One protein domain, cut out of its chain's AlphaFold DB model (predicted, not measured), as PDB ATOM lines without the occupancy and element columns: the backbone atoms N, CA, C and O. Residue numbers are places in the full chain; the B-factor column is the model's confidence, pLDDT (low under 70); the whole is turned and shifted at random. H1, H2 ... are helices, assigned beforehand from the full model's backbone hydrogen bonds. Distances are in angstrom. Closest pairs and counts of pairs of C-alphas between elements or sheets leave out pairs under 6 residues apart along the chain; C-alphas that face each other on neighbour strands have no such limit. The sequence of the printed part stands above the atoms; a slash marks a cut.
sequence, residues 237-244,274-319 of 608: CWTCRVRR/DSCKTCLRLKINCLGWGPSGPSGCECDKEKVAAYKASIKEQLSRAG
ATOM      1  N   CYS A 237      -1.375 -28.640  26.702       91.81
ATOM      2  CA  CYS A 237      -1.566 -28.879  25.273       91.81
ATOM      3  C   CYS A 237      -0.214 -29.040  24.558       91.81
ATOM      4  O   CYS A 237       0.819 -28.522  25.019       91.81
ATOM      5  N   TRP A 238      -0.222 -29.725  23.418       89.19
ATOM      6  CA  TRP A 238       1.002 -30.058  22.687       89.19
ATOM      7  C   TRP A 238       1.784 -28.801  22.268       89.19
ATOM      8  O   TRP A 238       2.985 -28.698  22.528       89.19
ATOM      9  N   THR A 239       1.088 -27.767  21.776       89.19
ATOM     10  CA  THR A 239       1.673 -26.461  21.421       89.19
ATOM     11  C   THR A 239       2.424 -25.810  22.594       89.19
ATOM     12  O   THR A 239       3.560 -25.350  22.446       89.19
ATOM     13  N   CYS A 240       1.836 -25.802  23.797       90.62
ATOM     14  CA  CYS A 240       2.501 -25.252  24.982       90.62
ATOM     15  C   CYS A 240       3.721 -26.084  25.390       90.62
ATOM     16  O   CYS A 240       4.720 -25.525  25.852       90.62
ATOM     17  N   ARG A 241       3.673 -27.406  25.204       85.75
ATOM     18  CA  ARG A 241       4.788 -28.307  25.517       85.75
ATOM     19  C   ARG A 241       5.967 -28.108  24.564       85.75
ATOM     20  O   ARG A 241       7.100 -27.984  25.033       85.75
ATOM     21  N   VAL A 242       5.701 -27.983  23.262       84.69
ATOM     22  CA  VAL A 242       6.715 -27.672  22.240       84.69
ATOM     23  C   VAL A 242       7.407 -26.346  22.554       84.69
ATOM     24  O   VAL A 242       8.637 -26.292  22.597       84.69
ATOM     25  N   ARG A 243       6.646 -25.300  22.895       82.56
ATOM     26  CA  ARG A 243       7.202 -23.993  23.281       82.56
ATOM     27  C   ARG A 243       8.075 -24.056  24.541       82.56
ATOM     28  O   ARG A 243       9.123 -23.412  24.583       82.56
ATOM     29  N   ARG A 244       7.670 -24.817  25.568       78.06
ATOM     30  CA  ARG A 244       8.459 -24.977  26.808       78.06
ATOM     31  C   ARG A 244       9.806 -25.656  26.544       78.06
ATOM     32  O   ARG A 244      10.793 -25.252  27.147       78.06
ATOM     33  N   ASP A 274     -11.149 -24.809  19.882       69.56
ATOM     34  CA  ASP A 274      -9.879 -25.385  19.416       69.56
ATOM     35  C   ASP A 274      -8.612 -24.814  20.067       69.56
ATOM     36  O   ASP A 274      -7.516 -24.964  19.526       69.56
ATOM     37  N   SER A 275      -8.694 -24.117  21.208       87.44
ATOM     38  CA  SER A 275      -7.488 -23.570  21.824       87.44
ATOM     39  C   SER A 275      -7.472 -23.439  23.341       87.44
ATOM     40  O   SER A 275      -8.412 -23.017  24.005       87.44
ATOM     41  N   CYS A 276      -6.316 -23.781  23.914       91.31
ATOM     42  CA  CYS A 276      -6.018 -23.528  25.315       91.31
ATOM     43  C   CYS A 276      -5.978 -22.011  25.603       91.31
ATOM     44  O   CYS A 276      -5.515 -21.256  24.753       91.31
ATOM     45  N   LYS A 277      -6.338 -21.541  26.813       89.19
ATOM     46  CA  LYS A 277      -6.293 -20.098  27.171       89.19
ATOM     47  C   LYS A 277      -4.950 -19.431  26.851       89.19
ATOM     48  O   LYS A 277      -4.898 -18.297  26.386       89.19
ATOM     49  N   THR A 278      -3.844 -20.142  27.080       89.38
ATOM     50  CA  THR A 278      -2.503 -19.651  26.741       89.38
ATOM     51  C   THR A 278      -2.315 -19.507  25.232       89.38
ATOM     52  O   THR A 278      -1.731 -18.530  24.789       89.38
ATOM     53  N   CYS A 279      -2.806 -20.463  24.455       92.69
ATOM     54  CA  CYS A 279      -2.734 -20.495  23.002       92.69
ATOM     55  C   CYS A 279      -3.580 -19.361  22.411       92.69
ATOM     56  O   CYS A 279      -3.095 -18.601  21.580       92.69
ATOM     57  N   LEU A 280      -4.782 -19.172  22.961       92.56
ATOM     58  CA  LEU A 280      -5.718 -18.110  22.611       92.56
ATOM     59  C   LEU A 280      -5.140 -16.718  22.908       92.56
ATOM     60  O   LEU A 280      -5.117 -15.861  22.029       92.56
ATOM     61  N   ARG A 281      -4.548 -16.509  24.095       91.31
ATOM     62  CA  ARG A 281      -3.869 -15.243  24.445       91.31
ATOM     63  C   ARG A 281      -2.702 -14.915  23.510       91.31
ATOM     64  O   ARG A 281      -2.408 -13.751  23.274       91.31
ATOM     65  N   LEU A 282      -2.009 -15.940  23.026       91.06
ATOM     66  CA  LEU A 282      -0.865 -15.787  22.126       91.06
ATOM     67  C   LEU A 282      -1.272 -15.767  20.648       91.06
ATOM     68  O   LEU A 282      -0.390 -15.597  19.814       91.06
ATOM     69  N   LYS A 283      -2.562 -15.961  20.338       92.25
ATOM     70  CA  LYS A 283      -3.091 -16.137  18.979       92.25
ATOM     71  C   LYS A 283      -2.329 -17.213  18.178       92.25
ATOM     72  O   LYS A 283      -2.038 -17.017  17.006       92.25
ATOM     73  N   ILE A 284      -1.989 -18.335  18.827       92.75
ATOM     74  CA  ILE A 284      -1.341 -19.499  18.190       92.75
ATOM     75  C   ILE A 284      -2.293 -20.697  18.149       92.75
ATOM     76  O   ILE A 284      -3.038 -20.938  19.103       92.75
ATOM     77  N   ASN A 285      -2.204 -21.494  17.083       91.06
ATOM     78  CA  ASN A 285      -3.027 -22.693  16.911       91.06
ATOM     79  C   ASN A 285      -2.716 -23.727  18.011       91.06
ATOM     80  O   ASN A 285      -1.556 -24.041  18.309       91.06
ATOM     81  N   CYS A 286      -3.747 -24.254  18.669       92.75
ATOM     82  CA  CYS A 286      -3.573 -25.280  19.690       92.75
ATOM     83  C   CYS A 286      -3.819 -26.651  19.073       92.75
ATOM     84  O   CYS A 286      -4.932 -26.972  18.688       92.75
ATOM     85  N   LEU A 287      -2.792 -27.493  19.043       89.12
ATOM     86  CA  LEU A 287      -2.888 -28.838  18.468       89.12
ATOM     87  C   LEU A 287      -3.511 -29.866  19.429       89.12
ATOM     88  O   LEU A 287      -3.119 -31.026  19.442       89.12
ATOM     89  N   GLY A 288      -4.442 -29.429  20.279       86.75
ATOM     90  CA  GLY A 288      -5.148 -30.304  21.211       86.75
ATOM     91  C   GLY A 288      -4.398 -30.654  22.503       86.75
ATOM     92  O   GLY A 288      -3.259 -30.240  22.771       86.75
ATOM     93  N   TRP A 289      -5.114 -31.383  23.357       79.75
ATOM     94  CA  TRP A 289      -4.678 -31.840  24.673       79.75
ATOM     95  C   TRP A 289      -4.360 -33.327  24.625       79.75
ATOM     96  O   TRP A 289      -5.186 -34.111  24.184       79.75
ATOM     97  N   GLY A 290      -3.202 -33.721  25.145       78.88
ATOM     98  CA  GLY A 290      -2.877 -35.132  25.274       78.88
ATOM     99  C   GLY A 290      -1.379 -35.410  25.284       78.88
ATOM    100  O   GLY A 290      -0.570 -34.529  24.968       78.88
ATOM    101  N   PRO A 291      -0.990 -36.623  25.705       67.44
ATOM    102  CA  PRO A 291       0.368 -37.119  25.539       67.44
ATOM    103  C   PRO A 291       0.715 -37.341  24.061       67.44
ATOM    104  O   PRO A 291       1.854 -37.059  23.699       67.44
ATOM    105  N   SER A 292      -0.260 -37.767  23.254       67.38
ATOM    106  CA  SER A 292      -0.134 -38.000  21.814       67.38
ATOM    107  C   SER A 292      -0.345 -36.693  21.053       67.38
ATOM    108  O   SER A 292      -1.315 -35.973  21.312       67.38
ATOM    109  N   GLY A 293       0.585 -36.349  20.160       75.38
ATOM    110  CA  GLY A 293       0.374 -35.237  19.231       75.38
ATOM    111  C   GLY A 293      -0.731 -35.563  18.217       75.38
ATOM    112  O   GLY A 293      -1.205 -36.698  18.168       75.38
ATOM    113  N   PRO A 294      -1.153 -34.599  17.382       77.75
ATOM    114  CA  PRO A 294      -1.924 -34.937  16.188       77.75
ATOM    115  C   PRO A 294      -1.149 -35.988  15.380       77.75
ATOM    116  O   PRO A 294       0.063 -35.851  15.189       77.75
ATOM    117  N   SER A 295      -1.846 -37.035  14.935       68.06
ATOM    118  CA  SER A 295      -1.270 -38.279  14.398       68.06
ATOM    119  C   SER A 295      -0.292 -38.086  13.231       68.06
ATOM    120  O   SER A 295       0.580 -38.920  13.029       68.06
ATOM    121  N   GLY A 296      -0.360 -36.965  12.506       70.06
ATOM    122  CA  GLY A 296       0.576 -36.631  11.422       70.06
ATOM    123  C   GLY A 296       1.822 -35.827  11.825       70.06
ATOM    124  O   GLY A 296       2.704 -35.628  10.993       70.06
ATOM    125  N   CYS A 297       1.917 -35.321  13.059       68.81
ATOM    126  CA  CYS A 297       3.053 -34.496  13.497       68.81
ATOM    127  C   CYS A 297       4.091 -35.265  14.320       68.81
ATOM    128  O   CYS A 297       5.152 -34.714  14.594       68.81
ATOM    129  N   GLU A 298       3.806 -36.492  14.759       69.94
ATOM    130  CA  GLU A 298       4.742 -37.258  15.595       69.94
ATOM    131  C   GLU A 298       5.776 -38.038  14.759       69.94
ATOM    132  O   GLU A 298       6.919 -38.177  15.192       69.94
ATOM    133  N   CYS A 299       5.428 -38.439  13.530       73.50
ATOM    134  CA  CYS A 299       6.318 -39.172  12.618       73.50
ATOM    135  C   CYS A 299       7.269 -38.258  11.821       73.50
ATOM    136  O   CYS A 299       8.437 -38.597  11.623       73.50
ATOM    137  N   ASP A 300       6.821 -37.060  11.434       81.19
ATOM    138  CA  ASP A 300       7.582 -36.177  10.544       81.19
ATOM    139  C   ASP A 300       8.342 -35.094  11.325       81.19
ATOM    140  O   ASP A 300       7.809 -34.027  11.658       81.19
ATOM    141  N   LYS A 301       9.636 -35.333  11.583       85.31
ATOM    142  CA  LYS A 301      10.537 -34.357  12.233       85.31
ATOM    143  C   LYS A 301      10.542 -32.998  11.522       85.31
ATOM    144  O   LYS A 301      10.642 -31.962  12.185       85.31
ATOM    145  N   GLU A 302      10.397 -33.001  10.201       89.81
ATOM    146  CA  GLU A 302      10.345 -31.801   9.366       89.81
ATOM    147  C   GLU A 302       9.068 -30.983   9.601       89.81
ATOM    148  O   GLU A 302       9.150 -29.776   9.829       89.81
ATOM    149  N   LYS A 303       7.896 -31.628   9.704       84.56
ATOM    150  CA  LYS A 303       6.636 -30.942  10.046       84.56
ATOM    151  C   LYS A 303       6.688 -30.329  11.443       84.56
ATOM    152  O   LYS A 303       6.210 -29.212  11.647       84.56
ATOM    153  N   VAL A 304       7.330 -30.999  12.406       85.75
ATOM    154  CA  VAL A 304       7.560 -30.426  13.747       85.75
ATOM    155  C   VAL A 304       8.483 -29.206  13.683       85.75
ATOM    156  O   VAL A 304       8.267 -28.242  14.422       85.75
ATOM    157  N   ALA A 305       9.514 -29.229  12.834       88.31
ATOM    158  CA  ALA A 305      10.430 -28.104  12.647       88.31
ATOM    159  C   ALA A 305       9.740 -26.912  11.962       88.31
ATOM    160  O   ALA A 305       9.815 -25.798  12.485       88.31
ATOM    161  N   ALA A 306       8.989 -27.155  10.885       89.81
ATOM    162  CA  ALA A 306       8.189 -26.148  10.189       89.81
ATOM    163  C   ALA A 306       7.138 -25.517  11.118       89.81
ATOM    164  O   ALA A 306       7.008 -24.296  11.187       89.81
ATOM    165  N   TYR A 307       6.454 -26.328  11.930       90.38
ATOM    166  CA  TYR A 307       5.486 -25.835  12.911       90.38
ATOM    167  C   TYR A 307       6.134 -25.018  14.045       90.38
ATOM    168  O   TYR A 307       5.593 -24.012  14.508       90.38
ATOM    169  N   LYS A 308       7.334 -25.401  14.499       90.38
ATOM    170  CA  LYS A 308       8.107 -24.581  15.449       90.38
ATOM    171  C   LYS A 308       8.526 -23.245  14.832       90.38
ATOM    172  O   LYS A 308       8.486 -22.231  15.534       90.38
ATOM    173  N   ALA A 309       8.931 -23.249  13.562       91.75
ATOM    174  CA  ALA A 309       9.304 -22.044  12.831       91.75
ATOM    175  C   ALA A 309       8.103 -21.098  12.682       91.75
ATOM    176  O   ALA A 309       8.228 -19.924  13.031       91.75
ATOM    177  N   SER A 310       6.926 -21.615  12.314       92.06
ATOM    178  CA  SER A 310       5.712 -20.802  12.173       92.06
ATOM    179  C   SER A 310       5.246 -20.188  13.500       92.06
ATOM    180  O   SER A 310       4.923 -19.001  13.541       92.06
ATOM    181  N   ILE A 311       5.309 -20.918  14.625       92.31
ATOM    182  CA  ILE A 311       5.028 -20.338  15.956       92.31
ATOM    183  C   ILE A 311       6.031 -19.233  16.302       92.31
ATOM    184  O   ILE A 311       5.654 -18.200  16.860       92.31
ATOM    185  N   LYS A 312       7.323 -19.452  16.021       91.62
ATOM    186  CA  LYS A 312       8.368 -18.458  16.301       91.62
ATOM    187  C   LYS A 312       8.151 -17.198  15.465       91.62
ATOM    188  O   LYS A 312       8.292 -16.099  16.002       91.62
ATOM    189  N   GLU A 313       7.777 -17.348  14.200       92.44
ATOM    190  CA  GLU A 313       7.460 -16.242  13.300       92.44
ATOM    191  C   GLU A 313       6.209 -15.480  13.757       92.44
ATOM    192  O   GLU A 313       6.277 -14.263  13.915       92.44
ATOM    193  N   GLN A 314       5.111 -16.173  14.085       92.94
ATOM    194  CA  GLN A 314       3.877 -15.555  14.598       92.94
ATOM    195  C   GLN A 314       4.123 -14.755  15.882       92.94
ATOM    196  O   GLN A 314       3.700 -13.604  16.000       92.94
ATOM    197  N   LEU A 315       4.857 -15.329  16.841       91.06
ATOM    198  CA  LEU A 315       5.183 -14.648  18.095       91.06
ATOM    199  C   LEU A 315       6.163 -13.479  17.898       91.06
ATOM    200  O   LEU A 315       6.109 -12.517  18.668       91.06
ATOM    201  N   SER A 316       7.043 -13.555  16.893       91.44
ATOM    202  CA  SER A 316       7.940 -12.451  16.516       91.44
ATOM    203  C   SER A 316       7.159 -11.314  15.858       91.44
ATOM    204  O   SER A 316       7.309 -10.167  16.268       91.44
ATOM    205  N   ARG A 317       6.264 -11.631  14.912       91.12
ATOM    206  CA  ARG A 317       5.410 -10.664  14.204       91.12
ATOM    207  C   ARG A 317       4.448  -9.940  15.148       91.12
ATOM    208  O   ARG A 317       4.175  -8.765  14.958       91.12
ATOM    209  N   ALA A 318       3.975 -10.620  16.192       89.31
ATOM    210  CA  ALA A 318       3.107 -10.028  17.206       89.31
ATOM    211  C   ALA A 318       3.861  -9.219  18.288       89.31
ATOM    212  O   ALA A 318       3.224  -8.643  19.167       89.31
ATOM    213  N   GLY A 319       5.201  -9.199  18.284       91.69
ATOM    214  CA  GLY A 319       5.995  -8.507  19.309       91.69
ATOM    215  C   GLY A 319       5.980  -9.175  20.695       91.69
ATOM    216  O   GLY A 319       6.383  -8.567  21.686       91.69
TER     217      GLY A 319
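AT A GLANCE: This is residues 237 to 244 and 274 to 319 of the 608 residues of an uncharacterized protein of Grifola frondosa (UniProt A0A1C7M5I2). One long helix, H3, runs along one side of a small domain; over on the other side are two short helices, H1 and H2, and a long loop, residues 282 to 300, that leads from H2 round to the first turn of H3. H3 makes the length of the whole, H1 crosses it at a steep angle, and residues 298 to 303 stick out at the end where H3 begins. The printed part has 54 residues with three named helices, in the order H1, H2, H3, and no named strand; the class is all helix. It is compact, with a radius of gyration of the C-alphas of 10.9 A, and it spans 31 by 22 by 18 A.

HOW THE PARTS SIT: Start just after Cys 237, where H1 takes residues 238 to 244. Beyond the cut comes H2, residues 277 to 281; it and H1 only just touch, with 3 pairs of C-alphas within 8 A, and the closest C-alphas, those of Cys 240 and Cys 279, are 7.3 A apart. Read on to H3, residues 301 to 317, which is close to H1 but not clearly touching it: their closest C-alphas, those of Val 242 and Lys 308, are 7.6 A apart. H1 and H3 run the same way at a steep tilt of 68 degrees, only just short of about perpendicular. H2 and H3 are apart. In H1, H2 and H3 every O i to N i+4 pair is within hydrogen-bond range.

IN THESE COORDINATES: Find C-alpha 238 at (1.002, -30.058, 22.687); from there H1 runs 9.9 A to C-alpha 244. Look next at C-alpha 277, where H2 begins; its five residues cover 6.1 A from first to last C-alpha. Then go to C-alpha 301 at (10.537, -34.357, 12.233), from which H3, the longest helix with 17 residues, runs 24.3 A to C-alpha 317 at (5.410, -10.664, 14.204).

THE WHOLE: The two C-alphas farthest apart are those of Cys 299 and Gly 319, at 31.4 A. Between Arg 244 and Asp 274 you meet the cut: residues 245 to 273 are not printed, and the gap from C-alpha 244 to C-alpha 274 is 19.8 A. The link from H1 to H2 is the link across the cut; the link from H2 to H3, with 19 residues, is long. Residues 298 to 303, of which 301 to 303 belong to H3, stand free. In the B-factor column the mean pLDDT of the printed part is 85.6, and you will find values under 70 at residue 274, residues 291 to 292, residue 295 and residues 297 to 298 of this predicted model.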